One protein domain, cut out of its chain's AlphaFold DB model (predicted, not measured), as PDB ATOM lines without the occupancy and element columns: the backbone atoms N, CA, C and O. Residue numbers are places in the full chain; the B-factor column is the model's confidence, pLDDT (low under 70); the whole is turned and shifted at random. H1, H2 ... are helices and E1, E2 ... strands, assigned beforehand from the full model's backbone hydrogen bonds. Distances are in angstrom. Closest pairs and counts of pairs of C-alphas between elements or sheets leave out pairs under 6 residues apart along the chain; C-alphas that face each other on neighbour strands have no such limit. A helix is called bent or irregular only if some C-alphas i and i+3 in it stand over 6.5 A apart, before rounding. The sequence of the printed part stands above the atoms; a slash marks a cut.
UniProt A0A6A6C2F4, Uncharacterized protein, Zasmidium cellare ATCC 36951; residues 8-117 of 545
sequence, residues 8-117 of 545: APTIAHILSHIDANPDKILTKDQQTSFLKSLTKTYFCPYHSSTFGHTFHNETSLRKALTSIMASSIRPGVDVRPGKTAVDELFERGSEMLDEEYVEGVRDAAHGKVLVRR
ATOM      1  N   ALA A   8      40.158  34.532  35.723       71.44
ATOM      2  CA  ALA A   8      39.031  35.171  35.060       71.44
ATOM      3  C   ALA A   8      38.043  34.216  34.362       71.44
ATOM      4  O   ALA A   8      36.854  34.403  34.586       71.44
ATOM      5  N   PRO A   9      38.434  33.160  33.617       74.75
ATOM      6  CA  PRO A   9      37.460  32.255  32.999       74.75
ATOM      7  C   PRO A   9      36.617  31.495  34.032       74.75
ATOM      8  O   PRO A   9      35.402  31.373  33.888       74.75
ATOM      9  N   THR A  10      37.251  31.030  35.111       77.06
ATOM     10  CA  THR A  10      36.583  30.332  36.216       77.06
ATOM     11  C   THR A  10      35.667  31.278  36.987       77.06
ATOM     12  O   THR A  10      34.522  30.935  37.274       77.06
ATOM     13  N   ILE A  11      36.147  32.485  37.299       83.00
ATOM     14  CA  ILE A  11      35.376  33.491  38.038       83.00
ATOM     15  C   ILE A  11      34.208  34.011  37.194       83.00
ATOM     16  O   ILE A  11      33.095  34.085  37.705       83.00
ATOM     17  N   ALA A  12      34.408  34.274  35.902       84.00
ATOM     18  CA  ALA A  12      33.341  34.652  34.975       84.00
ATOM     19  C   ALA A  12      32.245  33.584  34.918       84.00
ATOM     20  O   ALA A  12      31.059  33.908  34.945       84.00
ATOM     21  N   HIS A  13      32.631  32.306  34.886       82.12
ATOM     22  CA  HIS A  13      31.675  31.207  34.862       82.12
ATOM     23  C   HIS A  13      30.891  31.085  36.176       82.12
ATOM     24  O   HIS A  13      29.674  30.906  36.146       82.12
ATOM     25  N   ILE A  14      31.560  31.245  37.324       85.00
ATOM     26  CA  ILE A  14      30.908  31.286  38.641       85.00
ATOM     27  C   ILE A  14      29.915  32.450  38.709       85.00
ATOM     28  O   ILE A  14      28.756  32.224  39.048       85.00
ATOM     29  N   LEU A  15      30.333  33.665  38.341       86.31
ATOM     30  CA  LEU A  15      29.472  34.851  38.356       86.31
ATOM     31  C   LEU A  15      28.269  34.684  37.424       86.31
ATOM     32  O   LEU A  15      27.145  34.923  37.841       86.31
ATOM     33  N   SER A  16      28.472  34.163  36.209       85.38
ATOM     34  CA  SER A  16      27.373  33.873  35.280       85.38
ATOM     35  C   SER A  16      26.367  32.869  35.849       85.38
ATOM     36  O   SER A  16      25.173  32.996  35.588       85.38
ATOM     37  N   HIS A  17      26.822  31.865  36.604       82.75
ATOM     38  CA  HIS A  17      25.934  30.887  37.231       82.75
ATOM     39  C   HIS A  17      25.170  31.453  38.431       82.75
ATOM     40  O   HIS A  17      24.007  31.081  38.619       82.75
ATOM     41  N   ILE A  18      25.807  32.330  39.215       84.81
ATOM     42  CA  ILE A  18      25.178  33.038  40.336       84.81
ATOM     43  C   ILE A  18      24.123  34.014  39.803       84.81
ATOM     44  O   ILE A  18      22.973  33.938  40.225       84.81
ATOM     45  N   ASP A  19      24.469  34.840  38.812       83.81
ATOM     46  CA  ASP A  19      23.555  35.815  38.201       83.81
ATOM     47  C   ASP A  19      22.347  35.132  37.534       83.81
ATOM     48  O   ASP A  19      21.238  35.660  37.539       83.81
ATOM     49  N   ALA A  20      22.534  33.922  36.993       82.56
ATOM     50  CA  ALA A  20      21.447  33.128  36.423       82.56
ATOM     51  C   ALA A  20      20.541  32.461  37.480       82.56
ATOM     52  O   ALA A  20      19.461  31.981  37.132       82.56
ATOM     53  N   ASN A  21      20.970  32.361  38.747       77.38
ATOM     54  CA  ASN A  21      20.228  31.680  39.818       77.38
ATOM     55  C   ASN A  21      20.411  32.344  41.206       77.38
ATOM     56  O   ASN A  21      20.821  31.650  42.146       77.38
ATOM     57  N   PRO A  22      20.060  33.633  41.382       64.06
ATOM     58  CA  PRO A  22      20.313  34.374  42.625       64.06
ATOM     59  C   PRO A  22      19.624  33.762  43.861       64.06
ATOM     60  O   PRO A  22      20.147  33.827  44.970       64.06
ATOM     61  N   ASP A  23      18.499  33.064  43.678       66.75
ATOM     62  CA  ASP A  23      17.696  32.538  44.791       66.75
ATOM     63  C   ASP A  23      18.035  31.092  45.211       66.75
ATOM     64  O   ASP A  23      17.466  30.575  46.175       66.75
ATOM     65  N   LYS A  24      18.926  30.385  44.494       65.06
ATOM     66  CA  LYS A  24      19.119  28.924  44.680       65.06
ATOM     67  C   LYS A  24      20.329  28.529  45.527       65.06
ATOM     68  O   LYS A  24      20.461  27.353  45.866       65.06
ATOM     69  N   ILE A  25      21.218  29.469  45.851       77.94
ATOM     70  CA  ILE A  25      22.522  29.180  46.471       77.94
ATOM     71  C   ILE A  25      22.711  29.996  47.765       77.94
ATOM     72  O   ILE A  25      23.765  30.571  48.030       77.94
ATOM     73  N   LEU A  26      21.658  30.061  48.582       76.62
ATOM     74  CA  LEU A  26      21.599  30.935  49.759       76.62
ATOM     75  C   LEU A  26      22.286  30.319  50.984       76.62
ATOM     76  O   LEU A  26      22.825  31.034  51.828       76.62
ATOM     77  N   THR A  27      22.277  28.987  51.115       83.88
ATOM     78  CA  THR A  27      22.891  28.328  52.276       83.88
ATOM     79  C   THR A  27      24.354  27.983  52.031       83.88
ATOM     80  O   THR A  27      24.774  27.662  50.919       83.88
ATOM     81  N   LYS A  28      25.143  27.968  53.109       82.88
ATOM     82  CA  LYS A  28      26.563  27.592  53.067       82.88
ATOM     83  C   LYS A  28      26.793  26.219  52.417       82.88
ATOM     84  O   LYS A  28      27.777  26.039  51.695       82.88
ATOM     85  N   ASP A  29      25.885  25.278  52.654       83.19
ATOM     86  CA  ASP A  29      25.953  23.914  52.124       83.19
ATOM     87  C   ASP A  29      25.595  23.863  50.635       83.19
ATOM     88  O   ASP A  29      26.254  23.156  49.871       83.19
ATOM     89  N   GLN A  30      24.624  24.671  50.192       84.25
ATOM     90  CA  GLN A  30      24.296  24.832  48.771       84.25
ATOM     91  C   GLN A  30      25.455  25.468  48.003       84.25
ATOM     92  O   GLN A  30      25.845  24.954  46.959       84.25
ATOM     93  N   GLN A  31      26.067  26.522  48.550       86.25
ATOM     94  CA  GLN A  31      27.249  27.169  47.965       86.25
ATOM     95  C   GLN A  31      28.411  26.191  47.823       86.25
ATOM     96  O   GLN A  31      29.051  26.115  46.777       86.25
ATOM     97  N   THR A  32      28.670  25.402  48.867       84.88
ATOM     98  CA  THR A  32      29.764  24.424  48.853       84.88
ATOM     99  C   THR A  32      29.474  23.295  47.863       84.88
ATOM    100  O   THR A  32      30.368  22.899  47.120       84.88
ATOM    101  N   SER A  33      28.226  22.826  47.787       85.25
ATOM    102  CA  SER A  33      27.798  21.804  46.820       85.25
ATOM    103  C   SER A  33      27.880  22.305  45.378       85.25
ATOM    104  O   SER A  33      28.344  21.578  44.504       85.25
ATOM    105  N   PHE A  34      27.501  23.562  45.134       87.25
ATOM    106  CA  PHE A  34      27.632  24.215  43.836       87.25
ATOM    107  C   PHE A  34      29.100  24.319  43.408       87.25
ATOM    108  O   PHE A  34      29.460  23.842  42.332       87.25
ATOM    109  N   LEU A  35      29.969  24.855  44.273       86.62
ATOM    110  CA  LEU A  35      31.403  24.954  43.991       86.62
ATOM    111  C   LEU A  35      32.027  23.571  43.768       86.62
ATOM    112  O   LEU A  35      32.830  23.410  42.856       86.62
ATOM    113  N   LYS A  36      31.615  22.562  44.544       85.31
ATOM    114  CA  LYS A  36      32.063  21.172  44.385       85.31
ATOM    115  C   LYS A  36      31.600  20.551  43.065       85.31
ATOM    116  O   LYS A  36      32.350  19.804  42.444       85.31
ATOM    117  N   SER A  37      30.382  20.853  42.613       84.50
ATOM    118  CA  SER A  37      29.909  20.442  41.287       84.50
ATOM    119  C   SER A  37      30.756  21.087  40.192       84.50
ATOM    120  O   SER A  37      31.168  20.414  39.255       84.50
ATOM    121  N   LEU A  38      31.065  22.376  40.335       82.12
ATOM    122  CA  LEU A  38      31.814  23.139  39.342       82.12
ATOM    123  C   LEU A  38      33.262  22.638  39.215       82.12
ATOM    124  O   LEU A  38      33.736  22.426  38.101       82.12
ATOM    125  N   THR A  39      33.924  22.333  40.336       81.19
ATOM    126  CA  THR A  39      35.272  21.730  40.349       81.19
ATOM    127  C   THR A  39      35.283  20.263  39.916       81.19
ATOM    128  O   THR A  39      36.302  19.771  39.431       81.19
ATOM    129  N   LYS A  40      34.162  19.541  40.053       79.75
ATOM    130  CA  LYS A  40      34.017  18.183  39.508       79.75
ATOM    131  C   LYS A  40      33.875  18.207  37.985       79.75
ATOM    132  O   LYS A  40      34.482  17.368  37.321       79.75
ATOM    133  N   THR A  41      33.092  19.142  37.444       76.25
ATOM    134  CA  THR A  41      32.771  19.227  36.011       76.25
ATOM    135  C   THR A  41      33.860  19.917  35.187       76.25
ATOM    136  O   THR A  41      34.072  19.538  34.034       76.25
ATOM    137  N   TYR A  42      34.571  20.896  35.749       74.19
ATOM    138  CA  TYR A  42      35.536  21.717  35.015       74.19
ATOM    139  C   TYR A  42      36.901  21.767  35.698       74.19
ATOM    140  O   TYR A  42      37.004  21.920  36.917       74.19
ATOM    141  N   PHE A  43      37.965  21.720  34.892       67.06
ATOM    142  CA  PHE A  43      39.304  22.041  35.371       67.06
ATOM    143  C   PHE A  43      39.408  23.548  35.601       67.06
ATOM    144  O   PHE A  43      39.386  24.337  34.659       67.06
ATOM    145  N   CYS A  44      39.519  23.930  36.871       71.12
ATOM    146  CA  CYS A  44      39.639  25.315  37.308       71.12
ATOM    147  C   CYS A  44      41.103  25.598  37.676       71.12
ATOM    148  O   CYS A  44      41.466  25.400  38.838       71.12
ATOM    149  N   PRO A  45      41.969  25.994  36.727       63.12
ATOM    150  CA  PRO A  45      43.366  26.269  37.032       63.12
ATOM    151  C   PRO A  45      43.466  27.446  38.011       63.12
ATOM    152  O   PRO A  45      42.868  28.501  37.809       63.12
ATOM    153  N   TYR A  46      44.225  27.234  39.075       62.09
ATOM    154  CA  TYR A  46      44.578  28.186  40.114       62.09
ATOM    155  C   TYR A  46      46.070  28.462  40.029       62.09
ATOM    156  O   TYR A  46      46.869  27.539  39.879       62.09
ATOM    157  N   HIS A  47      46.453  29.725  40.174       52.97
ATOM    158  CA  HIS A  47      47.837  30.079  40.435       52.97
ATOM    159  C   HIS A  47      47.973  30.534  41.885       52.97
ATOM    160  O   HIS A  47      47.556  31.636  42.244       52.97
ATOM    161  N   SER A  48      48.570  29.689  42.720       46.38
ATOM    162  CA  SER A  48      48.973  30.078  44.064       46.38
ATOM    163  C   SER A  48      50.430  30.504  44.062       46.38
ATOM    164  O   SER A  48      51.271  29.788  43.532       46.38
ATOM    165  N   SER A  49      50.761  31.588  44.759       38.22
ATOM    166  CA  SER A  49      52.159  31.871  45.109       38.22
ATOM    167  C   SER A  49      52.779  30.784  45.999       38.22
ATOM    168  O   SER A  49      53.994  30.690  46.082       38.22
ATOM    169  N   THR A  50      51.957  29.967  46.668       33.91
ATOM    170  CA  THR A  50      52.384  28.922  47.613       33.91
ATOM    171  C   THR A  50      52.373  27.510  47.011       33.91
ATOM    172  O   THR A  50      53.026  26.622  47.543       33.91
ATOM    173  N   PHE A  51      51.622  27.287  45.927       33.59
ATOM    174  CA  PHE A  51      51.363  25.959  45.345       33.59
ATOM    175  C   PHE A  51      51.454  25.920  43.805       33.59
ATOM    176  O   PHE A  51      50.989  24.963  43.202       33.59
ATOM    177  N   GLY A  52      51.956  26.969  43.143       51.00
ATOM    178  CA  GLY A  52      52.072  27.008  41.679       51.00
ATOM    179  C   GLY A  52      50.738  26.814  40.938       51.00
ATOM    180  O   GLY A  52      49.677  27.253  41.404       51.00
ATOM    181  N   HIS A  53      50.795  26.166  39.765       48.19
ATOM    182  CA  HIS A  53      49.622  25.780  38.974       48.19
ATOM    183  C   HIS A  53      48.911  24.577  39.604       48.19
ATOM    184  O   HIS A  53      49.198  23.425  39.292       48.19
ATOM    185  N   THR A  54      47.939  24.848  40.465       59.88
ATOM    186  CA  THR A  54      47.072  23.828  41.071       59.88
ATOM    187  C   THR A  54      45.662  23.911  40.506       59.88
ATOM    188  O   THR A  54      45.325  24.832  39.769       59.88
ATOM    189  N   PHE A  55      44.808  22.939  40.817       69.31
ATOM    190  CA  PHE A  55      43.384  23.041  40.512       69.31
ATOM    191  C   PHE A  55      42.651  23.568  41.731       69.31
ATOM    192  O   PHE A  55      42.860  23.097  42.851       69.31
ATOM    193  N   HIS A  56      41.771  24.536  41.516       72.81
ATOM    194  CA  HIS A  56      40.913  24.990  42.584       72.81
ATOM    195  C   HIS A  56      39.991  23.848  43.047       72.81
ATOM    196  O   HIS A  56      39.229  23.296  42.258       72.81
ATOM    197  N   ASN A  57      40.021  23.530  44.341       81.44
ATOM    198  CA  ASN A  57      38.943  22.814  45.028       81.44
ATOM    199  C   ASN A  57      37.893  23.808  45.569       81.44
ATOM    200  O   ASN A  57      38.120  25.021  45.582       81.44
ATOM    201  N   GLU A  58      36.759  23.313  46.063       82.31
ATOM    202  CA  GLU A  58      35.649  24.135  46.562       82.31
ATOM    203  C   GLU A  58      36.075  25.107  47.675       82.31
ATOM    204  O   GLU A  58      35.625  26.253  47.717       82.31
ATOM    205  N   THR A  59      37.005  24.693  48.544       82.19
ATOM    206  CA  THR A  59      37.506  25.547  49.634       82.19
ATOM    207  C   THR A  59      38.399  26.676  49.122       82.19
ATOM    208  O   THR A  59      38.303  27.809  49.598       82.19
ATOM    209  N   SER A  60      39.240  26.401  48.126       79.88
ATOM    210  CA  SER A  60      40.118  27.384  47.496       79.88
ATOM    211  C   SER A  60      39.345  28.359  46.606       79.88
ATOM    212  O   SER A  60      39.646  29.548  46.651       79.88
ATOM    213  N   LEU A  61      38.305  27.905  45.885       81.75
ATOM    214  CA  LEU A  61      37.392  28.794  45.156       81.75
ATOM    215  C   LEU A  61      36.696  29.744  46.119       81.75
ATOM    216  O   LEU A  61      36.666  30.947  45.880       81.75
ATOM    217  N   ARG A  62      36.193  29.233  47.249       84.81
ATOM    218  CA  ARG A  62      35.548  30.083  48.252       84.81
ATOM    219  C   ARG A  62      36.503  31.142  48.804       84.81
ATOM    220  O   ARG A  62      36.107  32.296  48.924       84.81
ATOM    221  N   LYS A  63      37.758  30.777  49.098       83.06
ATOM    222  CA  LYS A  63      38.797  31.729  49.533       83.06
ATOM    223  C   LYS A  63      39.135  32.756  48.451       83.06
ATOM    224  O   LYS A  63      39.291  33.929  48.776       83.06
ATOM    225  N   ALA A  64      39.216  32.337  47.188       80.62
ATOM    226  CA  ALA A  64      39.439  33.244  46.065       80.62
ATOM    227  C   ALA A  64      38.296  34.262  45.952       80.62
ATOM    228  O   ALA A  64      38.558  35.457  45.896       80.62
ATOM    229  N   LEU A  65      37.039  33.814  46.050       84.88
ATOM    230  CA  LEU A  65      35.872  34.699  46.096       84.88
ATOM    231  C   LEU A  65      35.917  35.643  47.306       84.88
ATOM    232  O   LEU A  65      35.609  36.821  47.167       84.88
ATOM    233  N   THR A  66      36.362  35.178  48.482       84.56
ATOM    234  CA  THR A  66      36.564  36.056  49.651       84.56
ATOM    235  C   THR A  66      37.597  37.140  49.374       84.56
ATOM    236  O   THR A  66      37.369  38.297  49.714       84.56
ATOM    237  N   SER A  67      38.717  36.781  48.749       80.62
ATOM    238  CA  SER A  67      39.763  37.741  48.397       80.62
ATOM    239  C   SER A  67      39.277  38.754  47.363       80.62
ATOM    240  O   SER A  67      39.575  39.933  47.501       80.62
ATOM    241  N   ILE A  68      38.511  38.308  46.362       83.50
ATOM    242  CA  ILE A  68      37.933  39.176  45.327       83.50
ATOM    243  C   ILE A  68      36.956  40.168  45.949       83.50
ATOM    244  O   ILE A  68      37.021  41.356  45.639       83.50
ATOM    245  N   MET A  69      36.104  39.705  46.867       84.62
ATOM    246  CA  MET A  69      35.216  40.583  47.626       84.62
ATOM    247  C   MET A  69      36.013  41.584  48.471       84.62
ATOM    248  O   MET A  69      35.664  42.750  48.534       84.62
ATOM    249  N   ALA A  70      37.130  41.188  49.077       82.62
ATOM    250  CA  ALA A  70      37.944  42.133  49.842       82.62
ATOM    251  C   ALA A  70      38.577  43.241  48.976       82.62
ATOM    252  O   ALA A  70      38.804  44.338  49.481       82.62
ATOM    253  N   SER A  71      38.876  42.964  47.700       81.50
ATOM    254  CA  SER A  71      39.600  43.891  46.819       81.50
ATOM    255  C   SER A  71      38.734  44.652  45.815       81.50
ATOM    256  O   SER A  71      39.204  45.651  45.286       81.50
ATOM    257  N   SER A  72      37.526  44.167  45.517       85.00
ATOM    258  CA  SER A  72      36.754  44.583  44.329       85.00
ATOM    259  C   SER A  72      35.268  44.822  44.636       85.00
ATOM    260  O   SER A  72      34.433  44.752  43.735       85.00
ATOM    261  N   ILE A  73      34.917  45.029  45.913       87.50
ATOM    262  CA  ILE A  73      33.561  45.435  46.312       87.50
ATOM    263  C   ILE A  73      33.276  46.839  45.786       87.50
ATOM    264  O   ILE A  73      34.065  47.761  45.998       87.50
ATOM    265  N   ARG A  74      32.086  47.003  45.203       86.06
ATOM    266  CA  ARG A  74      31.618  48.289  44.699       86.06
ATOM    267  C   ARG A  74      31.545  49.346  45.812       86.06
ATOM    268  O   ARG A  74      30.907  49.099  46.843       86.06
ATOM    269  N   PRO A  75      32.105  50.555  45.614       80.44
ATOM    270  CA  PRO A  75      31.996  51.647  46.571       80.44
ATOM    271  C   PRO A  75      30.535  51.947  46.933       80.44
ATOM    272  O   PRO A  75      29.702  52.188  46.061       80.44
ATOM    273  N   GLY A  76      30.228  51.953  48.233       79.31
ATOM    274  CA  GLY A  76      28.884  52.232  48.755       79.31
ATOM    275  C   GLY A  76      27.970  51.010  48.900       79.31
ATOM    276  O   GLY A  76      26.820  51.169  49.306       79.31
ATOM    277  N   VAL A  77      28.457  49.803  48.602       83.06
ATOM    278  CA  VAL A  77      27.744  48.554  48.888       83.06
ATOM    279  C   VAL A  77      28.229  47.980  50.219       83.06
ATOM    280  O   VAL A  77      29.323  47.430  50.307       83.06
ATOM    281  N   ASP A  78      27.401  48.096  51.258       83.62
ATOM    282  CA  ASP A  78      27.700  47.533  52.577       83.62
ATOM    283  C   ASP A  78      27.269  46.066  52.686       83.62
ATOM    284  O   ASP A  78      26.180  45.688  52.243       83.62
ATOM    285  N   VAL A  79      28.107  45.263  53.351       83.44
ATOM    286  CA  VAL A  79      27.787  43.878  53.720       83.44
ATOM    287  C   VAL A  79      26.847  43.875  54.926       83.44
ATOM    288  O   VAL A  79      27.162  44.467  55.963       83.44
ATOM    289  N   ARG A  80      25.692  43.203  54.829       82.44
ATOM    290  CA  ARG A  80      24.703  43.150  55.917       82.44
ATOM    291  C   ARG A  80      25.313  42.540  57.188       82.44
ATOM    292  O   ARG A  80      26.034  41.537  57.118       82.44
ATOM    293  N   PRO A  81      24.966  43.072  58.377       77.88
ATOM    294  CA  PRO A  81      25.463  42.553  59.645       77.88
ATOM    295  C   PRO A  81      25.148  41.062  59.805       77.88
ATOM    296  O   PRO A  81      24.000  40.643  59.661       77.88
ATOM    297  N   GLY A  82      26.166  40.261  60.127       80.06
ATOM    298  CA  GLY A  82      26.020  38.821  60.365       80.06
ATOM    299  C   GLY A  82      26.163  37.927  59.128       80.06
ATOM    300  O   GLY A  82      26.108  36.708  59.286       80.06
ATOM    301  N   LYS A  83      26.393  38.485  57.931       81.69
ATOM    302  CA  LYS A  83      26.744  37.719  56.722       81.69
ATOM    303  C   LYS A  83      28.197  37.940  56.328       81.69
ATOM    304  O   LYS A  83      28.764  39.001  56.585       81.69
ATOM    305  N   THR A  84      28.822  36.931  55.721       86.06
ATOM    306  CA  THR A  84      30.143  37.131  55.113       86.06
ATOM    307  C   THR A  84      29.984  37.754  53.728       86.06
ATOM    308  O   THR A  84      28.981  37.531  53.055       86.06
ATOM    309  N   ALA A  85      30.988  38.510  53.276       83.69
ATOM    310  CA  ALA A  85      30.960  39.163  51.966       83.69
ATOM    311  C   ALA A  85      30.742  38.168  50.807       83.69
ATOM    312  O   ALA A  85      30.081  38.483  49.827       83.69
ATOM    313  N   VAL A  86      31.251  36.937  50.938       85.88
ATOM    314  CA  VAL A  86      31.016  35.878  49.944       85.88
ATOM    315  C   VAL A  86      29.580  35.381  49.972       85.88
ATOM    316  O   VAL A  86      29.031  35.097  48.916       85.88
ATOM    317  N   ASP A  87      28.962  35.276  51.149       86.62
ATOM    318  CA  ASP A  87      27.565  34.848  51.222       86.62
ATOM    319  C   ASP A  87      26.669  35.876  50.523       86.62
ATOM    320  O   ASP A  87      25.805  35.495  49.746       86.62
ATOM    321  N   GLU A  88      26.939  37.172  50.698       86.00
ATOM    322  CA  GLU A  88      26.221  38.213  49.959       86.00
ATOM    323  C   GLU A  88      26.491  38.216  48.456       86.00
ATOM    324  O   GLU A  88      25.575  38.506  47.692       86.00
ATOM    325  N   LEU A  89      27.703  37.859  48.020       86.81
ATOM    326  CA  LEU A  89      27.996  37.670  46.598       86.81
ATOM    327  C   LEU A  89      27.102  36.580  45.986       86.81
ATOM    328  O   LEU A  89      26.612  36.750  44.877       86.81
ATOM    329  N   PHE A  90      26.853  35.483  46.707       86.44
ATOM    330  CA  PHE A  90      25.941  34.432  46.245       86.44
ATOM    331  C   PHE A  90      24.461  34.848  46.272       86.44
ATOM    332  O   PHE A  90      23.680  34.285  45.514       86.44
ATOM    333  N   GLU A  91      24.073  35.813  47.114       84.94
ATOM    334  CA  GLU A  91      22.687  36.305  47.209       84.94
ATOM    335  C   GLU A  91      22.366  37.429  46.221       84.94
ATOM    336  O   GLU A  91      21.252  37.514  45.715       84.94
ATOM    337  N   ARG A  92      23.317  38.338  45.999       83.19
ATOM    338  CA  ARG A  92      23.125  39.560  45.203       83.19
ATOM    339  C   ARG A  92      23.834  39.511  43.851       83.19
ATOM    340  O   ARG A  92      23.642  40.407  43.038       83.19
ATOM    341  N   GLY A  93      24.633  38.476  43.607       85.75
ATOM    342  CA  GLY A  93      25.343  38.281  42.350       85.75
ATOM    343  C   GLY A  93      26.430  39.319  42.099       85.75
ATOM    344  O   GLY A  93      26.977  39.936  43.019       85.75
ATOM    345  N   SER A  94      26.755  39.502  40.822       87.00
ATOM    346  CA  SER A  94      27.828  40.391  40.370       87.00
ATOM    347  C   SER A  94      27.595  41.876  40.679       87.00
ATOM    348  O   SER A  94      28.553  42.642  40.647       87.00
ATOM    349  N   GLU A  95      26.385  42.286  41.086       85.62
ATOM    350  CA  GLU A  95      26.065  43.664  41.508       85.62
ATOM    351  C   GLU A  95      26.882  44.150  42.718       85.62
ATOM    352  O   GLU A  95      26.997  45.356  42.958       85.62
ATOM    353  N   MET A  96      27.425  43.212  43.498       86.88
ATOM    354  CA  MET A  96      28.288  43.486  44.650       86.88
ATOM    355  C   MET A  96      29.700  43.943  44.257       86.88
ATOM    356  O   MET A  96      30.418  44.494  45.093       86.88
ATOM    357  N   LEU A  97      30.113  43.675  43.018       88.94
ATOM    358  CA  LEU A  97      31.462  43.919  42.523       88.94
ATOM    359  C   LEU A  97      31.521  45.196  41.682       88.94
ATOM    360  O   LEU A  97      30.517  45.646  41.130       88.94
ATOM    361  N   ASP A  98      32.714  45.776  41.582       89.38
ATOM    362  CA  ASP A  98      32.973  46.895  40.679       89.38
ATOM    363  C   ASP A  98      32.689  46.523  39.220       89.38
ATOM    364  O   ASP A  98      33.113  45.477  38.728       89.38
ATOM    365  N   GLU A  99      31.998  47.417  38.511       87.12
ATOM    366  CA  GLU A  99      31.591  47.216  37.115       87.12
ATOM    367  C   GLU A  99      32.809  46.994  36.201       87.12
ATOM    368  O   GLU A  99      32.821  46.055  35.406       87.12
ATOM    369  N   GLU A 100      33.889  47.752  36.426       85.31
ATOM    370  CA  GLU A 100      35.169  47.615  35.716       85.31
ATOM    371  C   GLU A 100      35.834  46.246  35.965       85.31
ATOM    372  O   GLU A 100      36.430  45.657  35.062       85.31
ATOM    373  N   TYR A 101      35.691  45.687  37.174       86.38
ATOM    374  CA  TYR A 101      36.200  44.351  37.485       86.38
ATOM    375  C   TYR A 101      35.388  43.265  36.770       86.38
ATOM    376  O   TYR A 101      35.962  42.331  36.203       86.38
ATOM    377  N   VAL A 102      34.055  43.378  36.780       85.69
ATOM    378  CA  VAL A 102      33.161  42.408  36.129       85.69
ATOM    379  C   VAL A 102      33.380  42.393  34.614       85.69
ATOM    380  O   VAL A 102      33.479  41.307  34.036       85.69
ATOM    381  N   GLU A 103      33.517  43.559  33.977       85.06
ATOM    382  CA  GLU A 103      33.871  43.660  32.554       85.06
ATOM    383  C   GLU A 103      35.258  43.073  32.278       85.06
ATOM    384  O   GLU A 103      35.386  42.194  31.424       85.06
ATOM    385  N   GLY A 104      36.278  43.435  33.064       82.38
ATOM    386  CA  GLY A 104      37.634  42.907  32.889       82.38
ATOM    387  C   GLY A 104      37.725  41.381  33.023       82.38
ATOM    388  O   GLY A 104      38.482  40.724  32.301       82.38
ATOM    389  N   VAL A 105      36.927  40.785  33.914       82.88
ATOM    390  CA  VAL A 105      36.830  39.327  34.074       82.88
ATOM    391  C   VAL A 105      36.103  38.672  32.894       82.88
ATOM    392  O   VAL A 105      36.550  37.621  32.427       82.88
ATOM    393  N   ARG A 106      35.024  39.275  32.375       83.31
ATOM    394  CA  ARG A 106      34.302  38.768  31.193       83.31
ATOM    395  C   ARG A 106      35.161  38.838  29.929       83.31
ATOM    396  O   ARG A 106      35.259  37.843  29.210       83.31
ATOM    397  N   ASP A 107      35.862  39.944  29.714       80.44
ATOM    398  CA  ASP A 107      36.750  40.131  28.562       80.44
ATOM    399  C   ASP A 107      37.929  39.154  28.588       80.44
ATOM    400  O   ASP A 107      38.252  38.518  27.580       80.44
ATOM    401  N   ALA A 108      38.532  38.943  29.761       72.94
ATOM    402  CA  ALA A 108      39.594  37.956  29.931       72.94
ATOM    403  C   ALA A 108      39.105  36.501  29.775       72.94
ATOM    404  O   ALA A 108      39.902  35.618  29.436       72.94
ATOM    405  N   ALA A 109      37.813  36.239  30.001       72.19
ATOM    406  CA  ALA A 109      37.193  34.932  29.795       72.19
ATOM    407  C   ALA A 109      36.861  34.652  28.320       72.19
ATOM    408  O   ALA A 109      37.008  33.514  27.878       72.19
ATOM    409  N   HIS A 110      36.499  35.666  27.525       69.50
ATOM    410  CA  HIS A 110      36.170  35.495  26.102       69.50
ATOM    411  C   HIS A 110      37.330  34.948  25.239       69.50
ATOM    412  O   HIS A 110      37.083  34.424  24.154       69.50
ATOM    413  N   GLY A 111      38.576  34.994  25.727       55.19
ATOM    414  CA  GLY A 111      39.757  34.434  25.056       55.19
ATOM    415  C   GLY A 111      40.241  33.060  25.546       55.19
ATOM    416  O   GLY A 111      41.229  32.558  25.009       55.19
ATOM    417  N   LYS A 112      39.623  32.445  26.571       58.09
ATOM    418  CA  LYS A 112      40.124  31.201  27.198       58.09
ATOM    419  C   LYS A 112      38.990  30.228  27.548       58.09
ATOM    420  O   LYS A 112      38.032  30.595  28.216       58.09
ATOM    421  N   VAL A 113      39.122  28.963  27.139       55.78
ATOM    422  CA  VAL A 113      38.098  27.916  27.337       55.78
ATOM    423  C   VAL A 113      38.359  27.130  28.628       55.78
ATOM    424  O   VAL A 113      39.460  26.617  28.829       55.78
ATOM    425  N   LEU A 114      37.340  26.996  29.489       57.38
ATOM    426  CA  LEU A 114      37.343  26.019  30.586       57.38
ATOM    427  C   LEU A 114      37.349  24.601  30.000       57.38
ATOM    428  O   LEU A 114      36.449  24.230  29.247       57.38
ATOM    429  N   VAL A 115      38.344  23.787  30.357       57.00
ATOM    430  CA  VAL A 115      38.418  22.395  29.896       57.00
ATOM    431  C   VAL A 115      37.440  21.557  30.721       57.00
ATOM    432  O   VAL A 115      37.617  21.381  31.930       57.00
ATOM    433  N   ARG A 116      36.383  21.056  30.071       61.09
ATOM    434  CA  ARG A 116      35.419  20.133  30.684       61.09
ATOM    435  C   ARG A 116      36.121  18.815  31.007       61.09
ATOM    436  O   ARG A 116      36.824  18.263  30.163       61.09
ATOM    437  N   ARG A 117      35.921  18.307  32.222       54.41
ATOM    438  CA  ARG A 117      36.398  16.980  32.608       54.41
ATOM    439  C   ARG A 117      35.625  15.955  31.782       54.41
ATOM    440  O   ARG A 117      34.402  15.880  31.895       54.41
TER     441      ARG A 117
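AT A GLANCE: This is residues 8 to 117 of the 545 residues of an uncharacterized protein of Zasmidium cellare ATCC 36951 (UniProt A0A6A6C2F4). Two helices near the core, H1 and H3, cross in two levels, with H2 along one side, touching H3, and H5 along the opposite side, touching H1. H4 joins the two levels at one end, where it touches both H1 and H3, and the small antiparallel hairpin E1 and E2 lies at the other end. Beyond the end of H5 the last printed residues run on and turn off toward the stretch between H2 and E1, where residues 115 to 116 pair antiparallel with residues 42 to 43, while the long link of residues 73 to 84 loops out at the end that holds H4. The printed part has 110 residues, with five named helices and two named strands in the order H1, H2, E1, E2, H3, H4, H5, and its class is mostly helix. It is compact and rounded, with a radius of gyration of the C-alphas of 13.5 A and spans of 37 by 30 by 30 A.

HOW THE PARTS SIT: Look first at the sheet of two strands, E1, residues 45 to 48, and E2, residues 52 to 55, a hairpin of antiparallel neighbours at 140 degrees. Across it you will find N 46 and O 54 at 2.7 A and N 52 and O 48 at 2.9 A, both within hydrogen-bond range. A tight link leads from E2 to H3, residues 58 to 72. With residues 58 to 62 alone, H3 touches H2, residues 28 to 41; their closest C-alphas, those of Leu 35 and Glu 58, are 5.0 A apart, and their lines are only just about perpendicular at 71 degrees. Further along H3, the C-alpha of Thr 66 is 5.6 A from that of Val 86, the closest pair to H4, residues 85 to 96. H4 touches H3 with residues 85 to 89 alone, at a steep tilt of 58 degrees, the same way. With residues 90 to 94 alone, H4 touches H1, residues 8 to 19; the closest C-alphas are those of Asp 19 and Gly 93, 5.1 A apart, and the lines are about perpendicular at 88 degrees. At its other end H1 touches H5, residues 99 to 110, with residues 8 to 12 alone, opposite ways at a steep tilt of 63 degrees; the closest C-alphas are those of Pro 9 and Ala 109, 4.2 A apart. H1 and H3 are near each other, as are H1 and H2, while H2 and H5 are apart. Every O i to N i+4 pair is within hydrogen-bond range in H1, H2, H3 and H5; in H4 it is 5 of 8.

IN THESE COORDINATES: Find C-alpha 8 at (39.031, 35.171, 35.060); from there H1 runs 15.8 A to C-alpha 19. H2 runs 20.0 A from Lys 28 to Thr 41. E1, Pro 45 to Ser 48, and E2, Gly 52 to Phe 55, have four residues each. H3, the longest helix by residues, begins with C-alpha 58 at (35.649, 24.135, 46.562) and runs 20.6 A to Ser 72. H4, Ala 85 to Met 96, spans 8.9 A and is irregular: C-alphas 91 and 94 are 9.5 A apart. H5 runs 16.7 A from Glu 99 to C-alpha 110 at (36.170, 35.495, 26.102).

THE WHOLE: The two C-alphas farthest apart, those of Gly 76 and Arg 117, are 39.5 A from each other. The printed part has no cut between residues 8 and 117. The link from H3 to H4, with 12 residues, is long. The mean pLDDT of the printed part is 77.1; look in the B-factor column for values under 70 at residues 22 to 24, residue 43, residues 45 to 55 and residues 110 to 117.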